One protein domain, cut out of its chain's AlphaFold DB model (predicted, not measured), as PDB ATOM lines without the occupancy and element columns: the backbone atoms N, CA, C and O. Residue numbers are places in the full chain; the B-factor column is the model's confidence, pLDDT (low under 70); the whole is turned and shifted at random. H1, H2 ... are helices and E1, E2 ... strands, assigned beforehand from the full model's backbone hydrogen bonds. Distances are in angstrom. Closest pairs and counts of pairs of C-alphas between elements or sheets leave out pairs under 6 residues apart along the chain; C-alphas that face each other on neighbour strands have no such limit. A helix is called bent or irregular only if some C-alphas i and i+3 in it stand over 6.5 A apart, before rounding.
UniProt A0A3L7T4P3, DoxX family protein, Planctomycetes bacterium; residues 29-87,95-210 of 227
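Overview. This is residues 29 to 87 and 95 to 210 of the 227 residues of the protein "DoxX family protein" of Planctomycetes bacterium (UniProt A0A3L7T4P3). The model is a long, loose helical body, with the bent H1 and the long H4 running along its length, the long pair H5 and H7 packed on one end of them, and a small head of a two-stranded sheet with H2 and H3 at the other end. H6 bridges the ends of H5 and H7 that lie away from H1 and H4, and residues 76 to 87 stick out beyond the head as a thin arm. The 175 printed residues hold eight named helices and two named strands, in the order H1 E1 H2 E2 H3 H4 H5 H6 H7 H8; the class is mostly helix, and the sheet, E1 - E2, is antiparallel. The whole is loose, with a radius of gyration of the C-alphas of 21.1 A, and elongated, spanning 76 by 41 by 30 A.

Arrangement. E1, residues 53 to 56, and E2, residues 100 to 103, are antiparallel neighbours at 144 degrees, with N 54 and O 102 at 2.9 A and N 56 and O 100 at 2.8 A, both within hydrogen-bond range. H2, residues 58 to 66, comes closest to E2 with the C-alphas of Ala 61 and Leu 100, 5.4 A apart. H3, residues 105 to 114, is near E1, with 8 pairs of C-alphas within 10 A, and touches H2 about perpendicular at 87 degrees, closest at the C-alphas of Glu 60 and Leu 110, 7.4 A. H1, residues 29 to 51, was assigned as one helix by its hydrogen bonds but is bent: C-alphas 41 and 44 are 6.8 A apart, and its arms H1a, residues 29 to 41, and H1b, residues 44 to 51, stand at a steep tilt of 41 degrees. H4, residues 120 to 140, touches H3 with its residues 120 to 128 alone, closest at the C-alphas of Thr 109 and Pro 120, 5.1 A. H4 touches H1b with its residues 125 to 132 alone, at a steep tilt of 50 degrees, opposite ways, closest at the C-alphas of Gly 46 and Leu 132, 4.5 A. H4 touches H1a with its residues 134 to 139 alone, at a shallow tilt of 26 degrees, opposite ways, closest at the C-alphas of Cys 39 and Gly 135, 4.3 A. H5, residues 144 to 166, and H7, residues 178 to 200, touch at a steep tilt of 38 degrees, opposite ways, closest at the C-alphas of Ala 148 and Ala 194, 4.7 A. H7 touches H1a with its residues 190 to 200 alone, closest at the C-alphas of Ala 34 and Leu 193, 5.5 A. H6, residues 168 to 172, touches H5 only at the corner, and touches H7, closest at the C-alphas of Asp 172 and Arg 181, 5.1 A. H8, residues 207 to 210, is close to H4 but not clearly touching, with the C-alphas of Ile 140 and Leu 207 6.3 A apart. In H1a, H1b and H2 to H7 every O i to N i+4 pair is within hydrogen-bond range; H8 is too short for such a pair.

Along the chain. H1a begins at C-alpha 29, (14.014, -27.833, -18.364), and measures 18.5 A; H1b measures 10.3 A. H4 measures 30.2 A, H5 32.0 A and H7 32.2 A. E1 begins at C-alpha 53, (9.998, 6.917, -28.972), and H8 ends at C-alpha 210, (28.284, -26.189, -23.470).

Size, cuts and confidence. The C-alphas of Gly 86 and Met 210, 78.0 A, are the two farthest apart. Residues 76 to 87 and 174 to 179 stand free; without them the body spans 60 by 39 by 26 A. Residues 88 to 94 are not printed, and C-alphas 87 and 95 are 20.7 A apart across the cut, which falls in the link from H2 to E2. Of the links that are printed whole, none is long. Confidence is low, with pLDDT under 70, at residues 73 to 87, 95 to 98 and 163 to 168; the mean of the printed part is 84.5.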
ATOM      1  N   ALA A  29      15.064 -28.703 -17.846       86.00
ATOM      2  CA  ALA A  29      14.014 -27.833 -18.364       86.00
ATOM      3  C   ALA A  29      13.697 -26.673 -17.406       86.00
ATOM      4  O   ALA A  29      13.507 -25.546 -17.853       86.00
ATOM      5  N   VAL A  30      13.702 -26.916 -16.089       89.75
ATOM      6  CA  VAL A  30      13.364 -25.887 -15.085       89.75
ATOM      7  C   VAL A  30      14.268 -24.641 -15.178       89.75
ATOM      8  O   VAL A  30      13.728 -23.541 -15.271       89.75
ATOM      9  N   PRO A  31      15.613 -24.750 -15.218       90.00
ATOM     10  CA  PRO A  31      16.476 -23.580 -15.399       90.00
ATOM     11  C   PRO A  31      16.274 -22.871 -16.739       90.00
ATOM     12  O   PRO A  31      16.436 -21.659 -16.813       90.00
ATOM     13  N   LEU A  32      15.931 -23.604 -17.803       90.69
ATOM     14  CA  LEU A  32      15.642 -23.002 -19.105       90.69
ATOM     15  C   LEU A  32      14.355 -22.175 -19.057       90.69
ATOM     16  O   LEU A  32      14.352 -21.037 -19.515       90.69
ATOM     17  N   LEU A  33      13.295 -22.707 -18.447       92.94
ATOM     18  CA  LEU A  33      12.040 -21.979 -18.259       92.94
ATOM     19  C   LEU A  33      12.236 -20.742 -17.381       92.94
ATOM     20  O   LEU A  33      11.755 -19.670 -17.731       92.94
ATOM     21  N   ALA A  34      12.999 -20.855 -16.291       94.62
ATOM     22  CA  ALA A  34      13.333 -19.709 -15.448       94.62
ATOM     23  C   ALA A  34      14.059 -18.608 -16.241       94.62
ATOM     24  O   ALA A  34      13.701 -17.437 -16.141       94.62
ATOM     25  N   ARG A  35      15.035 -18.979 -17.082       94.81
ATOM     26  CA  ARG A  35      15.755 -18.037 -17.956       94.81
ATOM     27  C   ARG A  35      14.839 -17.401 -18.996       94.81
ATOM     28  O   ARG A  35      14.955 -16.204 -19.228       94.81
ATOM     29  N   LEU A  36      13.923 -18.169 -19.585       95.19
ATOM     30  CA  LEU A  36      12.941 -17.653 -20.538       95.19
ATOM     31  C   LEU A  36      12.013 -16.625 -19.882       95.19
ATOM     32  O   LEU A  36      11.829 -15.544 -20.427       95.19
ATOM     33  N   LEU A  37      11.471 -16.932 -18.701       95.81
ATOM     34  CA  LEU A  37      10.581 -16.022 -17.977       95.81
ATOM     35  C   LEU A  37      11.298 -14.738 -17.547       95.81
ATOM     36  O   LEU A  37      10.764 -13.650 -17.742       95.81
ATOM     37  N   LEU A  38      12.524 -14.843 -17.025       95.75
ATOM     38  CA  LEU A  38      13.330 -13.664 -16.699       95.75
ATOM     39  C   LEU A  38      13.670 -12.862 -17.961       95.75
ATOM     40  O   LEU A  38      13.535 -11.646 -17.968       95.75
ATOM     41  N   CYS A  39      14.038 -13.522 -19.060       95.94
ATOM     42  CA  CYS A  39      14.258 -12.840 -20.331       95.94
ATOM     43  C   CYS A  39      13.007 -12.077 -20.785       95.94
ATOM     44  O   CYS A  39      13.125 -10.930 -21.199       95.94
ATOM     45  N   LEU A  40      11.819 -12.675 -20.689       95.75
ATOM     46  CA  LEU A  40      10.561 -12.015 -21.046       95.75
ATOM     47  C   LEU A  40      10.213 -10.843 -20.121       95.75
ATOM     48  O   LEU A  40       9.524  -9.930 -20.557       95.75
ATOM     49  N   ALA A  41      10.694 -10.842 -18.878       94.00
ATOM     50  CA  ALA A  41      10.498  -9.723 -17.962       94.00
ATOM     51  C   ALA A  41      11.396  -8.520 -18.305       94.00
ATOM     52  O   ALA A  41      10.928  -7.387 -18.288       94.00
ATOM     53  N   PHE A  42      12.671  -8.755 -18.639       95.06
ATOM     54  CA  PHE A  42      13.659  -7.677 -18.795       95.06
ATOM     55  C   PHE A  42      13.908  -7.258 -20.249       95.06
ATOM     56  O   PHE A  42      14.058  -6.072 -20.529       95.06
ATOM     57  N   LEU A  43      13.930  -8.203 -21.195       95.06
ATOM     58  CA  LEU A  43      14.297  -7.916 -22.585       95.06
ATOM     59  C   LEU A  43      13.301  -6.967 -23.278       95.06
ATOM     60  O   LEU A  43      13.763  -6.017 -23.912       95.06
ATOM     61  N   PRO A  44      11.966  -7.148 -23.158       95.69
ATOM     62  CA  PRO A  44      11.014  -6.218 -23.763       95.69
ATOM     63  C   PRO A  44      11.087  -4.820 -23.146       95.69
ATOM     64  O   PRO A  44      10.976  -3.840 -23.875       95.69
ATOM     65  N   SER A  45      11.315  -4.726 -21.832       93.12
ATOM     66  CA  SER A  45      11.453  -3.444 -21.133       93.12
ATOM     67  C   SER A  45      12.716  -2.698 -21.580       93.12
ATOM     68  O   SER A  45      12.620  -1.561 -22.035       93.12
ATOM     69  N   GLY A  46      13.873  -3.367 -21.598       93.19
ATOM     70  CA  GLY A  46      15.116  -2.769 -22.089       93.19
ATOM     71  C   GLY A  46      15.044  -2.367 -23.566       93.19
ATOM     72  O   GLY A  46      15.534  -1.304 -23.946       93.19
ATOM     73  N   TRP A  47      14.385  -3.178 -24.407       95.12
ATOM     74  CA  TRP A  47      14.138  -2.828 -25.809       95.12
ATOM     75  C   TRP A  47      13.246  -1.599 -25.933       95.12
ATOM     76  O   TRP A  47      13.578  -0.687 -26.691       95.12
ATOM     77  N   HIS A  48      12.141  -1.568 -25.181       95.06
ATOM     78  CA  HIS A  48      11.236  -0.433 -25.152       95.06
ATOM     79  C   HIS A  48      12.012   0.836 -24.833       95.06
ATOM     80  O   HIS A  48      12.003   1.729 -25.670       95.06
ATOM     81  N   HIS A  49      12.747   0.882 -23.718       93.44
ATOM     82  CA  HIS A  49      13.519   2.054 -23.298       93.44
ATOM     83  C   HIS A  49      14.585   2.484 -24.320       93.44
ATOM     84  O   HIS A  49      14.788   3.673 -24.563       93.44
ATOM     85  N   ALA A  50      15.289   1.528 -24.931       92.19
ATOM     86  CA  ALA A  50      16.398   1.842 -25.828       92.19
ATOM     87  C   ALA A  50      15.949   2.284 -27.231       92.19
ATOM     88  O   ALA A  50      16.609   3.133 -27.840       92.19
ATOM     89  N   MET A  51      14.874   1.689 -27.760       92.06
ATOM     90  CA  MET A  51      14.527   1.768 -29.185       92.06
ATOM     91  C   MET A  51      13.222   2.508 -29.478       92.06
ATOM     92  O   MET A  51      13.070   3.018 -30.589       92.06
ATOM     93  N   ASN A  52      12.289   2.585 -28.525       92.56
ATOM     94  CA  ASN A  52      11.023   3.268 -28.765       92.56
ATOM     95  C   ASN A  52      11.135   4.778 -28.529       92.56
ATOM     96  O   ASN A  52      12.010   5.288 -27.827       92.56
ATOM     97  N   TRP A  53      10.195   5.488 -29.140       90.81
ATOM     98  CA  TRP A  53       9.998   6.917 -28.972       90.81
ATOM     99  C   TRP A  53       8.708   7.142 -28.193       90.81
ATOM    100  O   TRP A  53       7.698   6.507 -28.499       90.81
ATOM    101  N   THR A  54       8.758   8.050 -27.224       90.25
ATOM    102  CA  THR A  54       7.615   8.467 -26.412       90.25
ATOM    103  C   THR A  54       7.432   9.975 -26.562       90.25
ATOM    104  O   THR A  54       8.398  10.738 -26.692       90.25
ATOM    105  N   GLU A  55       6.178  10.409 -26.588       91.25
ATOM    106  CA  GLU A  55       5.815  11.819 -26.548       91.25
ATOM    107  C   GLU A  55       5.613  12.250 -25.098       91.25
ATOM    108  O   GLU A  55       4.730  11.750 -24.407       91.25
ATOM    109  N   PHE A  56       6.426  13.201 -24.651       88.56
ATOM    110  CA  PHE A  56       6.319  13.808 -23.333       88.56
ATOM    111  C   PHE A  56       5.549  15.120 -23.442       88.56
ATOM    112  O   PHE A  56       5.735  15.882 -24.397       88.56
ATOM    113  N   GLN A  57       4.702  15.411 -22.458       88.44
ATOM    114  CA  GLN A  57       3.855  16.606 -22.458       88.44
ATOM    115  C   GLN A  57       3.938  17.360 -21.127       88.44
ATOM    116  O   GLN A  57       4.356  16.818 -20.105       88.44
ATOM    117  N   GLY A  58       3.548  18.636 -21.150       86.12
ATOM    118  CA  GLY A  58       3.432  19.466 -19.952       86.12
ATOM    119  C   GLY A  58       4.731  19.565 -19.146       86.12
ATOM    120  O   GLY A  58       5.791  19.909 -19.673       86.12
ATOM    121  N   THR A  59       4.638  19.270 -17.850       87.75
ATOM    122  CA  THR A  59       5.739  19.406 -16.887       87.75
ATOM    123  C   THR A  59       6.900  18.453 -17.169       87.75
ATOM    124  O   THR A  59       8.053  18.833 -16.975       87.75
ATOM    125  N   GLU A  60       6.630  17.249 -17.676       88.62
ATOM    126  CA  GLU A  60       7.663  16.271 -18.039       88.62
ATOM    127  C   GLU A  60       8.498  16.763 -19.223       88.62
ATOM    128  O   GLU A  60       9.728  16.734 -19.187       88.62
ATOM    129  N   ALA A  61       7.830  17.298 -20.250       88.19
ATOM    130  CA  ALA A  61       8.489  17.879 -21.413       88.19
ATOM    131  C   ALA A  61       9.361  19.080 -21.029       88.19
ATOM    132  O   ALA A  61      10.496  19.191 -21.497       88.19
ATOM    133  N   GLN A  62       8.857  19.965 -20.162       89.25
ATOM    134  CA  GLN A  62       9.637  21.089 -19.646       89.25
ATOM    135  C   GLN A  62      10.862  20.596 -18.871       89.25
ATOM    136  O   GLN A  62      11.977  21.051 -19.129       89.25
ATOM    137  N   ARG A  63      10.679  19.620 -17.977       89.94
ATOM    138  CA  ARG A  63      11.769  19.104 -17.151       89.94
ATOM    139  C   ARG A  63      12.863  18.438 -17.981       89.94
ATOM    140  O   ARG A  63      14.045  18.660 -17.740       89.94
ATOM    141  N   LEU A  64      12.492  17.678 -19.007       90.38
ATOM    142  CA  LEU A  64      13.455  17.084 -19.934       90.38
ATOM    143  C   LEU A  64      14.254  18.145 -20.705       90.38
ATOM    144  O   LEU A  64      15.455  17.965 -20.910       90.38
ATOM    145  N   ARG A  65      13.640  19.277 -21.074       89.44
ATOM    146  CA  ARG A  65      14.360  20.408 -21.691       89.44
ATOM    147  C   ARG A  65      15.348  21.048 -20.723       89.44
ATOM    148  O   ARG A  65      16.469  21.343 -21.126       89.44
ATOM    149  N   GLU A  66      14.967  21.221 -19.457       89.62
ATOM    150  CA  GLU A  66      15.867  21.712 -18.399       89.62
ATOM    151  C   GLU A  66      17.062  20.771 -18.185       89.62
ATOM    152  O   GLU A  66      18.178  21.224 -17.938       89.62
ATOM    153  N   LEU A  67      16.848  19.462 -18.349       87.31
ATOM    154  CA  LEU A  67      17.895  18.437 -18.318       87.31
ATOM    155  C   LEU A  67      18.727  18.365 -19.615       87.31
ATOM    156  O   LEU A  67      19.639  17.543 -19.711       87.31
ATOM    157  N   GLY A  68      18.445  19.220 -20.603       86.38
ATOM    158  CA  GLY A  68      19.193  19.319 -21.858       86.38
ATOM    159  C   GLY A  68      18.817  18.274 -22.912       86.38
ATOM    160  O   GLY A  68      19.593  18.037 -23.840       86.38
ATOM    161  N   VAL A  69      17.653  17.631 -22.793       86.75
ATOM    162  CA  VAL A  69      17.178  16.638 -23.765       86.75
ATOM    163  C   VAL A  69      16.605  17.336 -24.997       86.75
ATOM    164  O   VAL A  69      15.662  18.123 -24.911       86.75
ATOM    165  N   ALA A  70      17.163  17.016 -26.163       80.56
ATOM    166  CA  ALA A  70      16.670  17.506 -27.445       80.56
ATOM    167  C   ALA A  70      15.486  16.662 -27.947       80.56
ATOM    168  O   ALA A  70      15.498  15.435 -27.846       80.56
ATOM    169  N   SER A  71      14.485  17.319 -28.540       76.81
ATOM    170  CA  SER A  71      13.446  16.626 -29.312       76.81
ATOM    171  C   SER A  71      14.031  16.050 -30.596       76.81
ATOM    172  O   SER A  71      14.802  16.723 -31.277       76.81
ATOM    173  N   ALA A  72      13.621  14.839 -30.965       71.50
ATOM    174  CA  ALA A  72      13.938  14.282 -32.279       71.50
ATOM    175  C   ALA A  72      13.078  14.869 -33.401       71.50
ATOM    176  O   ALA A  72      13.502  14.868 -34.555       71.50
ATOM    177  N   VAL A  73      11.899  15.401 -33.069       61.62
ATOM    178  CA  VAL A  73      11.080  16.148 -34.021       61.62
ATOM    179  C   VAL A  73      11.280  17.636 -33.804       61.62
ATOM    180  O   VAL A  73      10.804  18.231 -32.838       61.62
ATOM    181  N   THR A  74      11.978  18.249 -34.754       49.84
ATOM    182  CA  THR A  74      11.900  19.684 -34.999       49.84
ATOM    183  C   THR A  74      10.526  19.947 -35.604       49.84
ATOM    184  O   THR A  74      10.372  19.920 -36.825       49.84
ATOM    185  N   HIS A  75       9.496  20.161 -34.782       48.69
ATOM    186  CA  HIS A  75       8.267  20.744 -35.308       48.69
ATOM    187  C   HIS A  75       8.616  22.160 -35.775       48.69
ATOM    188  O   HIS A  75       8.704  23.098 -34.986       48.69
ATOM    189  N   VAL A  76       8.871  22.292 -37.079       43.97
ATOM    190  CA  VAL A  76       8.769  23.559 -37.792       43.97
ATOM    191  C   VAL A  76       7.337  24.013 -37.563       43.97
ATOM    192  O   VAL A  76       6.404  23.432 -38.112       43.97
ATOM    193  N   ALA A  77       7.164  25.001 -36.690       43.66
ATOM    194  CA  ALA A  77       5.899  25.673 -36.459       43.66
ATOM    195  C   ALA A  77       5.496  26.431 -37.734       43.66
ATOM    196  O   ALA A  77       5.680  27.633 -37.828       43.66
ATOM    197  N   ASN A  78       5.002  25.710 -38.736       42.53
ATOM    198  CA  ASN A  78       4.325  26.255 -39.905       42.53
ATOM    199  C   ASN A  78       3.034  25.466 -40.128       42.53
ATOM    200  O   ASN A  78       2.747  24.988 -41.223       42.53
ATOM    201  N   GLU A  79       2.211  25.360 -39.088       43.41
ATOM    202  CA  GLU A  79       0.779  25.305 -39.341       43.41
ATOM    203  C   GLU A  79       0.375  26.706 -39.792       43.41
ATOM    204  O   GLU A  79       0.259  27.638 -39.000       43.41
ATOM    205  N   THR A  80       0.245  26.878 -41.106       40.34
ATOM    206  CA  THR A  80      -0.327  28.091 -41.687       40.34
ATOM    207  C   THR A  80      -1.816  28.076 -41.361       40.34
ATOM    208  O   THR A  80      -2.641  27.645 -42.163       40.34
ATOM    209  N   THR A  81      -2.175  28.487 -40.148       39.53
ATOM    210  CA  THR A  81      -3.557  28.806 -39.815       39.53
ATOM    211  C   THR A  81      -3.910  30.034 -40.644       39.53
ATOM    212  O   THR A  81      -3.422  31.136 -40.391       39.53
ATOM    213  N   VAL A  82      -4.725  29.856 -41.684       42.75
ATOM    214  CA  VAL A  82      -5.382  30.982 -42.347       42.75
ATOM    215  C   VAL A  82      -6.320  31.597 -41.309       42.75
ATOM    216  O   VAL A  82      -7.433  31.126 -41.097       42.75
ATOM    217  N   GLN A  83      -5.824  32.619 -40.611       38.81
ATOM    218  CA  GLN A  83      -6.592  33.499 -39.737       38.81
ATOM    219  C   GLN A  83      -7.656  34.202 -40.586       38.81
ATOM    220  O   GLN A  83      -7.396  35.216 -41.239       38.81
ATOM    221  N   LEU A  84      -8.865  33.641 -40.604       42.59
ATOM    222  CA  LEU A  84     -10.054  34.358 -41.040       42.59
ATOM    223  C   LEU A  84     -10.270  35.512 -40.059       42.59
ATOM    224  O   LEU A  84     -10.531  35.322 -38.874       42.59
ATOM    225  N   LYS A  85     -10.074  36.726 -40.567       47.12
ATOM    226  CA  LYS A  85     -10.149  37.970 -39.812       47.12
ATOM    227  C   LYS A  85     -11.564  38.196 -39.280       47.12
ATOM    228  O   LYS A  85     -12.434  38.604 -40.043       47.12
ATOM    229  N   GLY A  86     -11.750  38.033 -37.973       47.09
ATOM    230  CA  GLY A  86     -12.897  38.612 -37.278       47.09
ATOM    231  C   GLY A  86     -13.325  37.894 -36.008       47.09
ATOM    232  O   GLY A  86     -14.361  37.257 -36.033       47.09
ATOM    233  N   GLU A  87     -12.585  38.064 -34.908       33.00
ATOM    234  CA  GLU A  87     -13.147  38.217 -33.552       33.00
ATOM    235  C   GLU A  87     -12.039  38.653 -32.567       33.00
ATOM    236  O   GLU A  87     -10.879  38.268 -32.744       33.00
ATOM    237  N   GLU A  95       1.490  30.322 -23.964       47.66
ATOM    238  CA  GLU A  95       2.555  29.479 -23.372       47.66
ATOM    239  C   GLU A  95       2.093  28.084 -22.863       47.66
ATOM    240  O   GLU A  95       2.388  27.686 -21.745       47.66
ATOM    241  N   PHE A  96       1.407  27.281 -23.689       46.47
ATOM    242  CA  PHE A  96       1.335  25.811 -23.494       46.47
ATOM    243  C   PHE A  96       2.276  25.088 -24.477       46.47
ATOM    244  O   PHE A  96       1.876  24.359 -25.379       46.47
ATOM    245  N   THR A  97       3.562  25.426 -24.359       53.03
ATOM    246  CA  THR A  97       4.691  24.495 -24.142       53.03
ATOM    247  C   THR A  97       4.562  23.045 -24.653       53.03
ATOM    248  O   THR A  97       4.624  22.077 -23.907       53.03
ATOM    249  N   ALA A  98       4.469  22.923 -25.976       69.44
ATOM    250  CA  ALA A  98       5.180  21.995 -26.863       69.44
ATOM    251  C   ALA A  98       5.506  20.570 -26.349       69.44
ATOM    252  O   ALA A  98       6.487  20.348 -25.629       69.44
ATOM    253  N   VAL A  99       4.756  19.599 -26.880       78.94
ATOM    254  CA  VAL A  99       5.092  18.165 -26.898       78.94
ATOM    255  C   VAL A  99       6.575  17.974 -27.237       78.94
ATOM    256  O   VAL A  99       7.100  18.594 -28.164       78.94
ATOM    257  N   LEU A 100       7.267  17.146 -26.458       83.81
ATOM    258  CA  LEU A 100       8.660  16.772 -26.677       83.81
ATOM    259  C   LEU A 100       8.701  15.297 -27.073       83.81
ATOM    260  O   LEU A 100       8.444  14.430 -26.242       83.81
ATOM    261  N   GLN A 101       9.054  14.998 -28.321       89.00
ATOM    262  CA  GLN A 101       9.266  13.616 -28.746       89.00
ATOM    263  C   GLN A 101      10.725  13.220 -28.513       89.00
ATOM    264  O   GLN A 101      11.638  13.755 -29.148       89.00
ATOM    265  N   ALA A 102      10.941  12.275 -27.606       90.81
ATOM    266  CA  ALA A 102      12.262  11.767 -27.257       90.81
ATOM    267  C   ALA A 102      12.209  10.243 -27.074       90.81
ATOM    268  O   ALA A 102      11.158   9.621 -27.221       90.81
ATOM    269  N   ARG A 103      13.352   9.605 -26.809       92.31
ATOM    270  CA  ARG A 103      13.364   8.161 -26.532       92.31
ATOM    271  C   ARG A 103      12.608   7.868 -25.235       92.31
ATOM    272  O   ARG A 103      12.728   8.631 -24.278       92.31
ATOM    273  N   SER A 104      11.907   6.743 -25.189       93.94
ATOM    274  CA  SER A 104      11.232   6.216 -23.984       93.94
ATOM    275  C   SER A 104      12.181   6.051 -22.789       93.94
ATOM    276  O   SER A 104      11.760   6.148 -21.645       93.94
ATOM    277  N   LEU A 105      13.494   5.923 -23.026       93.94
ATOM    278  CA  LEU A 105      14.555   6.051 -22.019       93.94
ATOM    279  C   LEU A 105      14.353   7.222 -21.035       93.94
ATOM    280  O   LEU A 105      14.775   7.166 -19.878       93.94
ATOM    281  N   HIS A 106      13.764   8.319 -21.506       94.62
ATOM    282  CA  HIS A 106      13.573   9.518 -20.704       94.62
ATOM    283  C   HIS A 106      12.514   9.373 -19.606       94.62
ATOM    284  O   HIS A 106      12.555  10.149 -18.656       94.62
ATOM    285  N   GLU A 107      11.687   8.327 -19.642       94.25
ATOM    286  CA  GLU A 107      10.825   7.928 -18.522       94.25
ATOM    287  C   GLU A 107      11.679   7.580 -17.290       94.25
ATOM    288  O   GLU A 107      11.501   8.155 -16.216       94.25
ATOM    289  N   LEU A 108      12.718   6.754 -17.471       93.81
ATOM    290  CA  LEU A 108      13.692   6.445 -16.416       93.81
ATOM    291  C   LEU A 108      14.508   7.675 -16.003       93.81
ATOM    292  O   LEU A 108      14.864   7.832 -14.837       93.81
ATOM    293  N   THR A 109      14.819   8.565 -16.952       95.06
ATOM    294  CA  THR A 109      15.549   9.807 -16.641       95.06
ATOM    295  C   THR A 109      14.743  10.682 -15.682       95.06
ATOM    296  O   THR A 109      15.304  11.180 -14.708       95.06
ATOM    297  N   LEU A 110      13.442  10.841 -15.927       94.88
ATOM    298  CA  LEU A 110      12.546  11.584 -15.043       94.88
ATOM    299  C   LEU A 110      12.416  10.904 -13.681       94.88
ATOM    300  O   LEU A 110      12.479  11.580 -12.656       94.88
ATOM    301  N   GLU A 111      12.318   9.574 -13.647       93.56
ATOM    302  CA  GLU A 111      12.254   8.831 -12.388       93.56
ATOM    303  C   GLU A 111      13.526   9.016 -11.538       93.56
ATOM    304  O   GLU A 111      13.451   9.230 -10.326       93.56
ATOM    305  N   PHE A 112      14.709   8.966 -12.155       93.81
ATOM    306  CA  PHE A 112      15.972   9.173 -11.441       93.81
ATOM    307  C   PHE A 112      16.198  10.623 -11.034       93.81
ATOM    308  O   PHE A 112      16.730  10.859  -9.948       93.81
ATOM    309  N   ASP A 113      15.771  11.582 -11.855       94.19
ATOM    310  CA  ASP A 113      15.799  13.001 -11.498       94.19
ATOM    311  C   ASP A 113      14.899  13.277 -10.286       94.19
ATOM    312  O   ASP A 113      15.342  13.898  -9.320       94.19
ATOM    313  N   ALA A 114      13.689  12.706 -10.264       93.06
ATOM    314  CA  ALA A 114      12.766  12.810  -9.133       93.06
ATOM    315  C   ALA A 114      13.340  12.209  -7.836       93.06
ATOM    316  O   ALA A 114      13.045  12.685  -6.740       93.06
ATOM    317  N   LYS A 115      14.200  11.189  -7.947       90.50
ATOM    318  CA  LYS A 115      14.927  10.579  -6.819       90.50
ATOM    319  C   LYS A 115      16.222  11.321  -6.452       90.50
ATOM    320  O   LYS A 115      16.951  10.864  -5.575       90.50
ATOM    321  N   GLY A 116      16.521  12.448  -7.104       92.12
ATOM    322  CA  GLY A 116      17.703  13.272  -6.841       92.12
ATOM    323  C   GLY A 116      19.021  12.629  -7.279       92.12
ATOM    324  O   GLY A 116      20.082  12.968  -6.751       92.12
ATOM    325  N   MET A 117      18.980  11.672  -8.209       90.12
ATOM    326  CA  MET A 117      20.175  10.966  -8.657       90.12
ATOM    327  C   MET A 117      21.087  11.900  -9.471       90.12
ATOM    328  O   MET A 117      20.622  12.554 -10.407       90.12
ATOM    329  N   PRO A 118      22.402  11.947  -9.191       89.31
ATOM    330  CA  PRO A 118      23.319  12.738  -9.999       89.31
ATOM    331  C   PRO A 118      23.436  12.143 -11.408       89.31
ATOM    332  O   PRO A 118      23.743  10.965 -11.570       89.31
ATOM    333  N   ARG A 119      23.255  12.986 -12.436       89.88
ATOM    334  CA  ARG A 119      23.304  12.609 -13.866       89.88
ATOM    335  C   ARG A 119      22.290  11.503 -14.235       89.88
ATOM    336  O   ARG A 119      22.695  10.434 -14.701       89.88
ATOM    337  N   PRO A 120      20.978  11.773 -14.107       92.94
ATOM    338  CA  PRO A 120      19.922  10.769 -14.282       92.94
ATOM    339  C   PRO A 120      19.910  10.131 -15.682       92.94
ATOM    340  O   PRO A 120      19.638   8.941 -15.826       92.94
ATOM    341  N   PHE A 121      20.305  10.883 -16.711       91.69
ATOM    342  CA  PHE A 121      20.408  10.391 -18.087       91.69
ATOM    343  C   PHE A 121      21.403   9.227 -18.254       91.69
ATOM    344  O   PHE A 121      21.146   8.282 -18.999       91.69
ATOM    345  N   ILE A 122      22.543   9.272 -17.555       92.81
ATOM    346  CA  ILE A 122      23.561   8.212 -17.638       92.81
ATOM    347  C   ILE A 122      23.043   6.944 -16.956       92.81
ATOM    348  O   ILE A 122      23.227   5.839 -17.470       92.81
ATOM    349  N   ALA A 123      22.367   7.104 -15.815       93.38
ATOM    350  CA  ALA A 123      21.755   5.994 -15.098       93.38
ATOM    351  C   ALA A 123      20.670   5.309 -15.939       93.38
ATOM    352  O   ALA A 123      20.684   4.084 -16.051       93.38
ATOM    353  N   ALA A 124      19.814   6.091 -16.607       93.75
ATOM    354  CA  ALA A 124      18.805   5.575 -17.528       93.75
ATOM    355  C   ALA A 124      19.432   4.700 -18.620       93.75
ATOM    356  O   ALA A 124      19.059   3.536 -18.754       93.75
ATOM    357  N   TRP A 125      20.450   5.199 -19.333       94.38
ATOM    358  CA  TRP A 125      21.155   4.404 -20.350       94.38
ATOM    359  C   TRP A 125      21.758   3.122 -19.793       94.38
ATOM    360  O   TRP A 125      21.646   2.063 -20.409       94.38
ATOM    361  N   THR A 126      22.400   3.220 -18.631       94.69
ATOM    362  CA  THR A 126      23.037   2.072 -17.981       94.69
ATOM    363  C   THR A 126      22.004   0.986 -17.697       94.69
ATOM    364  O   THR A 126      22.241  -0.179 -18.006       94.69
ATOM    365  N   ILE A 127      20.842   1.366 -17.164       94.06
ATOM    366  CA  ILE A 127      19.772   0.432 -16.814       94.06
ATOM    367  C   ILE A 127      19.166  -0.193 -18.063       94.06
ATOM    368  O   ILE A 127      19.130  -1.416 -18.146       94.06
ATOM    369  N   SER A 128      18.819   0.593 -19.082       94.56
ATOM    370  CA  SER A 128      18.248   0.039 -20.316       94.56
ATOM    371  C   SER A 128      19.200  -0.916 -21.039       94.56
ATOM    372  O   SER A 128      18.772  -1.945 -21.562       94.56
ATOM    373  N   VAL A 129      20.508  -0.631 -21.034       94.75
ATOM    374  CA  VAL A 129      21.520  -1.544 -21.589       94.75
ATOM    375  C   VAL A 129      21.637  -2.816 -20.748       94.75
ATOM    376  O   VAL A 129      21.714  -3.905 -21.314       94.75
ATOM    377  N   ILE A 130      21.635  -2.705 -19.417       94.56
ATOM    378  CA  ILE A 130      21.684  -3.854 -18.501       94.56
ATOM    379  C   ILE A 130      20.440  -4.737 -18.649       94.56
ATOM    380  O   ILE A 130      20.577  -5.956 -18.667       94.56
ATOM    381  N   GLU A 131      19.248  -4.159 -18.794       95.31
ATOM    382  CA  GLU A 131      17.993  -4.890 -19.011       95.31
ATOM    383  C   GLU A 131      18.029  -5.675 -20.325       95.31
ATOM    384  O   GLU A 131      17.757  -6.880 -20.351       95.31
ATOM    385  N   LEU A 132      18.435  -5.005 -21.407       94.88
ATOM    386  CA  LEU A 132      18.495  -5.602 -22.734       94.88
ATOM    387  C   LEU A 132      19.572  -6.694 -22.809       94.88
ATOM    388  O   LEU A 132      19.301  -7.831 -23.206       94.88
ATOM    389  N   LEU A 133      20.803  -6.369 -22.406       94.31
ATOM    390  CA  LEU A 133      21.927  -7.297 -22.474       94.31
ATOM    391  C   LEU A 133      21.775  -8.430 -21.458       94.31
ATOM    392  O   LEU A 133      22.016  -9.587 -21.795       94.31
ATOM    393  N   GLY A 134      21.349  -8.113 -20.239       91.69
ATOM    394  CA  GLY A 134      21.146  -9.086 -19.174       91.69
ATOM    395  C   GLY A 134      20.049 -10.085 -19.513       91.69
ATOM    396  O   GLY A 134      20.267 -11.290 -19.379       91.69
ATOM    397  N   GLY A 135      18.911  -9.615 -20.038       92.62
ATOM    398  CA  GLY A 135      17.836 -10.480 -20.523       92.62
ATOM    399  C   GLY A 135      18.304 -11.421 -21.638       92.62
ATOM    400  O   GLY A 135      18.107 -12.637 -21.552       92.62
ATOM    401  N   ALA A 136      19.006 -10.887 -22.644       93.69
ATOM    402  CA  ALA A 136      19.530 -11.677 -23.759       93.69
ATOM    403  C   ALA A 136      20.590 -12.702 -23.312       93.69
ATOM    404  O   ALA A 136      20.539 -13.873 -23.701       93.69
ATOM    405  N   MET A 137      21.535 -12.293 -22.458       92.12
ATOM    406  CA  MET A 137      22.579 -13.176 -21.928       92.12
ATOM    407  C   MET A 137      22.000 -14.293 -21.053       92.12
ATOM    408  O   MET A 137      22.465 -15.433 -21.139       92.12
ATOM    409  N   LEU A 138      20.952 -14.018 -20.270       92.19
ATOM    410  CA  LEU A 138      20.222 -15.038 -19.513       92.19
ATOM    411  C   LEU A 138      19.562 -16.069 -20.429       92.19
ATOM    412  O   LEU A 138      19.701 -17.270 -20.185       92.19
ATOM    413  N   LEU A 139      18.897 -15.637 -21.502       91.94
ATOM    414  CA  LEU A 139      18.246 -16.555 -22.439       91.94
ATOM    415  C   LEU A 139      19.250 -17.503 -23.101       91.94
ATOM    416  O   LEU A 139      19.059 -18.720 -23.102       91.94
ATOM    417  N   ILE A 140      20.362 -16.956 -23.591       91.62
ATOM    418  CA  ILE A 140      21.455 -17.737 -24.182       91.62
ATOM    419  C   ILE A 140      22.149 -18.606 -23.111       91.62
ATOM    420  O   ILE A 140      22.702 -19.676 -23.390       91.62
ATOM    421  N   GLY A 141      22.071 -18.186 -21.848       86.94
ATOM    422  CA  GLY A 141      22.686 -18.861 -20.716       86.94
ATOM    423  C   GLY A 141      24.190 -18.628 -20.674       86.94
ATOM    424  O   GLY A 141      24.931 -19.568 -20.422       86.94
ATOM    425  N   LEU A 142      24.635 -17.403 -20.954       88.62
ATOM    426  CA  LEU A 142      26.024 -16.970 -20.820       88.62
ATOM    427  C   LEU A 142      26.186 -16.212 -19.494       88.62
ATOM    428  O   LEU A 142      25.433 -15.277 -19.229       88.62
ATOM    429  N   PHE A 143      27.127 -16.634 -18.640       88.56
ATOM    430  CA  PHE A 143      27.313 -16.092 -17.281       88.56
ATOM    431  C   PHE A 143      26.015 -16.019 -16.457       88.56
ATOM    432  O   PHE A 143      25.807 -15.093 -15.671       88.56
ATOM    433  N   SER A 144      25.122 -17.002 -16.620       90.06
ATOM    434  CA  SER A 144      23.754 -16.908 -16.096       90.06
ATOM    435  C   SER A 144      23.700 -16.740 -14.577       90.06
ATOM    436  O   SER A 144      22.767 -16.129 -14.073       90.06
ATOM    437  N   ARG A 145      24.688 -17.269 -13.840       92.06
ATOM    438  CA  ARG A 145      24.777 -17.117 -12.381       92.06
ATOM    439  C   ARG A 145      25.039 -15.674 -11.965       92.06
ATOM    440  O   ARG A 145      24.442 -15.228 -10.997       92.06
ATOM    441  N   ILE A 146      25.895 -14.953 -12.690       92.75
ATOM    442  CA  ILE A 146      26.241 -13.560 -12.375       92.75
ATOM    443  C   ILE A 146      25.026 -12.668 -12.626       92.75
ATOM    444  O   ILE A 146      24.615 -11.919 -11.743       92.75
ATOM    445  N   TRP A 147      24.395 -12.817 -13.792       94.25
ATOM    446  CA  TRP A 147      23.183 -12.072 -14.134       94.25
ATOM    447  C   TRP A 147      22.025 -12.379 -13.183       94.25
ATOM    448  O   TRP A 147      21.394 -11.462 -12.663       94.25
ATOM    449  N   ALA A 148      21.782 -13.660 -12.891       95.19
ATOM    450  CA  ALA A 148      20.751 -14.051 -11.940       95.19
ATOM    451  C   ALA A 148      21.055 -13.556 -10.517       95.19
ATOM    452  O   ALA A 148      20.134 -13.142  -9.823       95.19
ATOM    453  N   ALA A 149      22.320 -13.534 -10.084       95.38
ATOM    454  CA  ALA A 149      22.692 -12.985  -8.782       95.38
ATOM    455  C   ALA A 149      22.409 -11.480  -8.701       95.38
ATOM    456  O   ALA A 149      21.853 -11.029  -7.704       95.38
ATOM    457  N   GLY A 150      22.717 -10.721  -9.758       94.69
ATOM    458  CA  GLY A 150      22.386  -9.297  -9.841       94.69
ATOM    459  C   GLY A 150      20.879  -9.039  -9.760       94.69
ATOM    460  O   GLY A 150      20.440  -8.213  -8.964       94.69
ATOM    461  N   ILE A 151      20.079  -9.799 -10.516       95.31
ATOM    462  CA  ILE A 151      18.609  -9.698 -10.487       95.31
ATOM    463  C   ILE A 151      18.048 -10.103  -9.120       95.31
ATOM    464  O   ILE A 151      17.177  -9.416  -8.594       95.31
ATOM    465  N   ALA A 152      18.541 -11.194  -8.527       96.06
ATOM    466  CA  ALA A 152      18.110 -11.643  -7.206       96.06
ATOM    467  C   ALA A 152      18.431 -10.591  -6.140       96.06
ATOM    468  O   ALA A 152      17.563 -10.246  -5.343       96.06
ATOM    469  N   PHE A 153      19.650 -10.047  -6.160       95.38
ATOM    470  CA  PHE A 153      20.055  -8.971  -5.265       95.38
ATOM    471  C   PHE A 153      19.145  -7.751  -5.418       95.38
ATOM    472  O   PHE A 153      18.610  -7.274  -4.421       95.38
ATOM    473  N   TRP A 154      18.913  -7.287  -6.649       94.25
ATOM    474  CA  TRP A 154      18.024  -6.158  -6.921       94.25
ATOM    475  C   TRP A 154      16.596  -6.415  -6.428       94.25
ATOM    476  O   TRP A 154      16.040  -5.584  -5.714       94.25
ATOM    477  N   ALA A 155      16.020  -7.579  -6.739       93.75
ATOM    478  CA  ALA A 155      14.647  -7.903  -6.364       93.75
ATOM    479  C   ALA A 155      14.472  -8.019  -4.841       93.75
ATOM    480  O   ALA A 155      13.503  -7.504  -4.285       93.75
ATOM    481  N   ILE A 156      15.433  -8.647  -4.152       91.44
ATOM    482  CA  ILE A 156      15.440  -8.763  -2.687       91.44
ATOM    483  C   ILE A 156      15.651  -7.394  -2.038       91.44
ATOM    484  O   ILE A 156      14.961  -7.074  -1.073       91.44
ATOM    485  N   ALA A 157      16.572  -6.579  -2.557       90.25
ATOM    486  CA  ALA A 157      16.819  -5.235  -2.046       90.25
ATOM    487  C   ALA A 157      15.582  -4.348  -2.215       90.25
ATOM    488  O   ALA A 157      15.180  -3.691  -1.259       90.25
ATOM    489  N   LEU A 158      14.935  -4.375  -3.384       87.62
ATOM    490  CA  LEU A 158      13.703  -3.633  -3.630       87.62
ATOM    491  C   LEU A 158      12.581  -4.103  -2.698       87.62
ATOM    492  O   LEU A 158      11.900  -3.269  -2.100       87.62
ATOM    493  N   PHE A 159      12.429  -5.416  -2.516       86.12
ATOM    494  CA  PHE A 159      11.431  -5.977  -1.610       86.12
ATOM    495  C   PHE A 159      11.680  -5.567  -0.150       86.12
ATOM    496  O   PHE A 159      10.790  -5.038   0.517       86.12
ATOM    497  N   GLY A 160      12.907  -5.765   0.337       81.12
ATOM    498  CA  GLY A 160      13.296  -5.479   1.714       81.12
ATOM    499  C   GLY A 160      13.277  -3.989   2.040       81.12
ATOM    500  O   GLY A 160      12.706  -3.592   3.051       81.12
ATOM    501  N   LEU A 161      13.844  -3.147   1.173       79.19
ATOM    502  CA  LEU A 161      13.912  -1.704   1.396       79.19
ATOM    503  C   LEU A 161      12.520  -1.061   1.367       79.19
ATOM    504  O   LEU A 161      12.210  -0.228   2.217       79.19
ATOM    505  N   SER A 162      11.652  -1.490   0.448       75.00
ATOM    506  CA  SER A 162      10.274  -0.987   0.387       75.00
ATOM    507  C   SER A 162       9.432  -1.485   1.567       75.00
ATOM    508  O   SER A 162       8.613  -0.735   2.097       75.00
ATOM    509  N   GLY A 163       9.654  -2.722   2.024       67.06
ATOM    510  CA  GLY A 163       9.015  -3.257   3.228       67.06
ATOM    511  C   GLY A 163       9.420  -2.507   4.500       67.06
ATOM    512  O   GLY A 163       8.557  -2.180   5.309       67.06
ATOM    513  N   LEU A 164      10.709  -2.179   4.645       64.69
ATOM    514  CA  LEU A 164      11.255  -1.483   5.817       64.69
ATOM    515  C   LEU A 164      10.865  -0.002   5.885       64.69
ATOM    516  O   LEU A 164      10.659   0.518   6.978       64.69
ATOM    517  N   ILE A 165      10.791   0.685   4.742       65.69
ATOM    518  CA  ILE A 165      10.552   2.136   4.707       65.69
ATOM    519  C   ILE A 165       9.061   2.465   4.590       65.69
ATOM    520  O   ILE A 165       8.615   3.457   5.162       65.69
ATOM    521  N   GLN A 166       8.282   1.660   3.860       63.25
ATOM    522  CA  GLN A 166       6.904   2.020   3.502       63.25
ATOM    523  C   GLN A 166       5.831   1.086   4.075       63.25
ATOM    524  O   GLN A 166       4.651   1.357   3.876       63.25
ATOM    525  N   ASN A 167       6.192  -0.016   4.757       62.69
ATOM    526  CA  ASN A 167       5.261  -1.087   5.173       62.69
ATOM    527  C   ASN A 167       4.354  -1.622   4.032       62.69
ATOM    528  O   ASN A 167       3.372  -2.316   4.293       62.69
ATOM    529  N   GLY A 168       4.668  -1.294   2.773       68.00
ATOM    530  CA  GLY A 168       3.755  -1.427   1.637       68.00
ATOM    531  C   GLY A 168       3.745  -2.834   1.065       68.00
ATOM    532  O   GLY A 168       2.727  -3.507   1.121       68.00
ATOM    533  N   LEU A 169       4.901  -3.344   0.628       74.56
ATOM    534  CA  LEU A 169       4.941  -4.583  -0.161       74.56
ATOM    535  C   LEU A 169       4.427  -5.825   0.579       74.56
ATOM    536  O   LEU A 169       3.779  -6.676  -0.018       74.56
ATOM    537  N   TRP A 170       4.674  -5.949   1.887       79.25
ATOM    538  CA  TRP A 170       4.120  -7.079   2.642       79.25
ATOM    539  C   TRP A 170       2.595  -6.984   2.787       79.25
ATOM    540  O   TRP A 170       1.904  -8.000   2.763       79.25
ATOM    541  N   ASN A 171       2.063  -5.766   2.899       80.94
ATOM    542  CA  ASN A 171       0.628  -5.507   2.945       80.94
ATOM    543  C   ASN A 171      -0.010  -5.667   1.552       80.94
ATOM    544  O   ASN A 171      -1.093  -6.234   1.421       80.94
ATOM    545  N   ASP A 172       0.706  -5.296   0.492       85.12
ATOM    546  CA  ASP A 172       0.269  -5.409  -0.899       85.12
ATOM    547  C   ASP A 172       0.057  -6.860  -1.357       85.12
ATOM    548  O   ASP A 172      -0.690  -7.107  -2.301       85.12
ATOM    549  N   LEU A 173       0.618  -7.858  -0.668       83.44
ATOM    550  CA  LEU A 173       0.258  -9.264  -0.905       83.44
ATOM    551  C   LEU A 173      -1.200  -9.565  -0.535       83.44
ATOM    552  O   LEU A 173      -1.837 -10.435  -1.134       83.44
ATOM    553  N   TRP A 174      -1.724  -8.829   0.440       85.56
ATOM    554  CA  TRP A 174      -3.028  -9.050   1.053       85.56
ATOM    555  C   TRP A 174      -4.036  -7.934   0.734       85.56
ATOM    556  O   TRP A 174      -5.223  -8.090   1.018       85.56
ATOM    557  N   THR A 175      -3.604  -6.842   0.095       83.75
ATOM    558  CA  THR A 175      -4.477  -5.749  -0.366       83.75
ATOM    559  C   THR A 175      -5.500  -6.220  -1.399       83.75
ATOM    560  O   THR A 175      -5.236  -7.145  -2.167       83.75
ATOM    561  N   THR A 176      -6.664  -5.570  -1.480       80.38
ATOM    562  CA  THR A 176      -7.703  -5.851  -2.490       80.38
ATOM    563  C   THR A 176      -7.366  -5.298  -3.876       80.38
ATOM    564  O   THR A 176      -7.930  -5.753  -4.870       80.38
ATOM    565  N   THR A 177      -6.416  -4.366  -3.970       89.06
ATOM    566  CA  THR A 177      -5.964  -3.802  -5.244       89.06
ATOM    567  C   THR A 177      -5.151  -4.820  -6.041       89.06
ATOM    568  O   THR A 177      -4.007  -5.130  -5.708       89.06
ATOM    569  N   ALA A 178      -5.719  -5.305  -7.148       88.81
ATOM    570  CA  ALA A 178      -5.081  -6.319  -7.986       88.81
ATOM    571  C   ALA A 178      -3.699  -5.894  -8.517       88.81
ATOM    572  O   ALA A 178      -2.790  -6.717  -8.564       88.81
ATOM    573  N   ALA A 179      -3.523  -4.615  -8.873       88.31
ATOM    574  CA  ALA A 179      -2.267  -4.103  -9.421       88.31
ATOM    575  C   ALA A 179      -1.101  -4.185  -8.418       88.31
ATOM    576  O   ALA A 179      -0.042  -4.709  -8.756       88.31
ATOM    577  N   ALA A 180      -1.315  -3.737  -7.177       85.38
ATOM    578  CA  ALA A 180      -0.307  -3.771  -6.113       85.38
ATOM    579  C   ALA A 180       0.056  -5.212  -5.705       85.38
ATOM    580  O   ALA A 180       1.223  -5.552  -5.487       85.38
ATOM    581  N   ARG A 181      -0.939  -6.106  -5.695       89.06
ATOM    582  CA  ARG A 181      -0.701  -7.532  -5.456       89.06
ATOM    583  C   ARG A 181       0.094  -8.180  -6.588       89.06
ATOM    584  O   ARG A 181       1.022  -8.945  -6.329       89.06
ATOM    585  N   ALA A 182      -0.249  -7.873  -7.838       90.25
ATOM    586  CA  ALA A 182       0.423  -8.419  -9.011       90.25
ATOM    587  C   ALA A 182       1.886  -7.963  -9.107       90.25
ATOM    588  O   ALA A 182       2.749  -8.792  -9.386       90.25
ATOM    589  N   SER A 183       2.189  -6.689  -8.827       88.19
ATOM    590  CA  SER A 183       3.570  -6.189  -8.823       88.19
ATOM    591  C   SER A 183       4.417  -6.868  -7.742       88.19
ATOM    592  O   SER A 183       5.536  -7.301  -8.020       88.19
ATOM    593  N   THR A 184       3.865  -7.059  -6.541       89.81
ATOM    594  CA  THR A 184       4.569  -7.733  -5.441       89.81
ATOM    595  C   THR A 184       4.804  -9.218  -5.727       89.81
ATOM    596  O   THR A 184       5.916  -9.719  -5.550       89.81
ATOM    597  N   LEU A 185       3.789  -9.934  -6.226       91.31
ATOM    598  CA  LEU A 185       3.943 -11.330  -6.652       91.31
ATOM    599  C   LEU A 185       4.925 -11.462  -7.822       91.31
ATOM    600  O   LEU A 185       5.713 -12.408  -7.855       91.31
ATOM    601  N   GLY A 186       4.914 -10.508  -8.755       92.69
ATOM    602  CA  GLY A 186       5.881 -10.423  -9.845       92.69
ATOM    603  C   GLY A 186       7.311 -10.301  -9.323       92.69
ATOM    604  O   GLY A 186       8.174 -11.086  -9.713       92.69
ATOM    605  N   LEU A 187       7.547  -9.400  -8.367       92.69
ATOM    606  CA  LEU A 187       8.854  -9.208  -7.739       92.69
ATOM    607  C   LEU A 187       9.346 -10.473  -7.014       92.69
ATOM    608  O   LEU A 187      10.489 -10.890  -7.207       92.69
ATOM    609  N   LEU A 188       8.478 -11.128  -6.232       92.81
ATOM    610  CA  LEU A 188       8.803 -12.393  -5.560       92.81
ATOM    611  C   LEU A 188       9.084 -13.524  -6.555       92.81
ATOM    612  O   LEU A 188       9.992 -14.330  -6.341       92.81
ATOM    613  N   THR A 189       8.335 -13.575  -7.656       95.44
ATOM    614  CA  THR A 189       8.547 -14.554  -8.728       95.44
ATOM    615  C   THR A 189       9.913 -14.344  -9.374       95.44
ATOM    616  O   THR A 189      10.683 -15.297  -9.490       95.44
ATOM    617  N   ILE A 190      10.260 -13.101  -9.718       96.06
ATOM    618  CA  ILE A 190      11.575 -12.742 -10.266       96.06
ATOM    619  C   ILE A 190      12.690 -13.153  -9.297       96.06
ATOM    620  O   ILE A 190      13.621 -13.848  -9.708       96.06
ATOM    621  N   ALA A 191      12.574 -12.799  -8.012       95.50
ATOM    622  CA  ALA A 191      13.557 -13.164  -6.992       95.50
ATOM    623  C   ALA A 191      13.730 -14.689  -6.880       95.50
ATOM    624  O   ALA A 191      14.853 -15.194  -6.873       95.50
ATOM    625  N   THR A 192      12.622 -15.432  -6.854       95.75
ATOM    626  CA  THR A 192      12.623 -16.896  -6.714       95.75
ATOM    627  C   THR A 192      13.258 -17.581  -7.924       95.75
ATOM    628  O   THR A 192      14.108 -18.459  -7.766       95.75
ATOM    629  N   LEU A 193      12.893 -17.166  -9.142       96.19
ATOM    630  CA  LEU A 193      13.469 -17.707 -10.377       96.19
ATOM    631  C   LEU A 193      14.968 -17.409 -10.471       96.19
ATOM    632  O   LEU A 193      15.756 -18.294 -10.814       96.19
ATOM    633  N   ALA A 194      15.366 -16.182 -10.129       96.25
ATOM    634  CA  ALA A 194      16.757 -15.762 -10.140       96.25
ATOM    635  C   ALA A 194      17.593 -16.562  -9.125       96.25
ATOM    636  O   ALA A 194      18.608 -17.147  -9.503       96.25
ATOM    637  N   LEU A 195      17.133 -16.704  -7.876       95.75
ATOM    638  CA  LEU A 195      17.795 -17.545  -6.867       95.75
ATOM    639  C   LEU A 195      17.907 -19.008  -7.308       95.75
ATOM    640  O   LEU A 195      18.957 -19.630  -7.132       95.75
ATOM    641  N   GLY A 196      16.863 -19.550  -7.942       93.00
ATOM    642  CA  GLY A 196      16.893 -20.897  -8.507       93.00
ATOM    643  C   GLY A 196      18.048 -21.094  -9.494       93.00
ATOM    644  O   GLY A 196      18.750 -22.105  -9.429       93.00
ATOM    645  N   ILE A 197      18.303 -20.112 -10.364       93.94
ATOM    646  CA  ILE A 197      19.428 -20.141 -11.313       93.94
ATOM    647  C   ILE A 197      20.769 -19.928 -10.604       93.94
ATOM    648  O   ILE A 197      21.747 -20.579 -10.974       93.94
ATOM    649  N   VAL A 198      20.845 -19.061  -9.591       94.06
ATOM    650  CA  VAL A 198      22.078 -18.839  -8.816       94.06
ATOM    651  C   VAL A 198      22.562 -20.146  -8.185       94.06
ATOM    652  O   VAL A 198      23.719 -20.523  -8.377       94.06
ATOM    653  N   PHE A 199      21.674 -20.870  -7.496       91.38
ATOM    654  CA  PHE A 199      22.048 -22.091  -6.776       91.38
ATOM    655  C   PHE A 199      22.218 -23.305  -7.690       91.38
ATOM    656  O   PHE A 199      23.177 -24.062  -7.544       91.38
ATOM    657  N   LYS A 200      21.316 -23.506  -8.656       87.19
ATOM    658  CA  LYS A 200      21.348 -24.685  -9.537       87.19
ATOM    659  C   LYS A 200      22.265 -24.508 -10.749       87.19
ATOM    660  O   LYS A 200      22.829 -25.476 -11.251       87.19
ATOM    661  N   GLY A 201      22.440 -23.278 -11.220       84.56
ATOM    662  CA  GLY A 201      23.097 -22.956 -12.484       84.56
ATOM    663  C   GLY A 201      22.154 -22.965 -13.691       84.56
ATOM    664  O   GLY A 201      20.942 -23.137 -13.584       84.56
ATOM    665  N   ALA A 202      22.744 -22.771 -14.869       79.38
ATOM    666  CA  ALA A 202      22.053 -22.491 -16.129       79.38
ATOM    667  C   ALA A 202      21.293 -23.686 -16.758       79.38
ATOM    668  O   ALA A 202      20.492 -23.503 -17.683       79.38
ATOM    669  N   GLY A 203      21.543 -24.909 -16.275       80.19
ATOM    670  CA  GLY A 203      21.068 -26.163 -16.876       80.19
ATOM    671  C   GLY A 203      21.843 -26.565 -18.141       80.19
ATOM    672  O   GLY A 203      22.638 -25.790 -18.671       80.19
ATOM    673  N   SER A 204      21.615 -27.784 -18.644       75.94
ATOM    674  CA  SER A 204      22.358 -28.344 -19.791       75.94
ATOM    675  C   SER A 204      22.135 -27.623 -21.131       75.94
ATOM    676  O   SER A 204      22.969 -27.749 -22.026       75.94
ATOM    677  N   PHE A 205      21.048 -26.854 -21.261       77.81
ATOM    678  CA  PHE A 205      20.668 -26.073 -22.449       77.81
ATOM    679  C   PHE A 205      21.234 -24.642 -22.453       77.81
ATOM    680  O   PHE A 205      20.592 -23.708 -22.929       77.81
ATOM    681  N   SER A 206      22.382 -24.423 -21.829       84.69
ATOM    682  CA  SER A 206      23.021 -23.108 -21.744       84.69
ATOM    683  C   SER A 206      24.370 -23.123 -22.452       84.69
ATOM    684  O   SER A 206      25.029 -24.167 -22.510       84.69
ATOM    685  N   LEU A 207      24.807 -21.968 -22.965       80.75
ATOM    686  CA  LEU A 207      26.185 -21.839 -23.445       80.75
ATOM    687  C   LEU A 207      27.199 -22.073 -22.321       80.75
ATOM    688  O   LEU A 207      28.227 -22.690 -22.579       80.75
ATOM    689  N   ASP A 208      26.882 -21.676 -21.085       79.31
ATOM    690  CA  ASP A 208      27.679 -21.976 -19.889       79.31
ATOM    691  C   ASP A 208      27.957 -23.485 -19.779       79.31
ATOM    692  O   ASP A 208      29.105 -23.930 -19.777       79.31
ATOM    693  N   ALA A 209      26.911 -24.314 -19.842       80.81
ATOM    694  CA  ALA A 209      27.073 -25.762 -19.825       80.81
ATOM    695  C   ALA A 209      27.818 -26.288 -21.060       80.81
ATOM    696  O   ALA A 209      28.616 -27.211 -20.929       80.81
ATOM    697  N   MET A 210      27.595 -25.735 -22.254       82.56
ATOM    698  CA  MET A 210      28.284 -26.189 -23.470       82.56
ATOM    699  C   MET A 210      29.795 -25.913 -23.424       82.56
ATOM    700  O   MET A 210      30.586 -26.786 -23.788       82.56
TER     701      MET A 210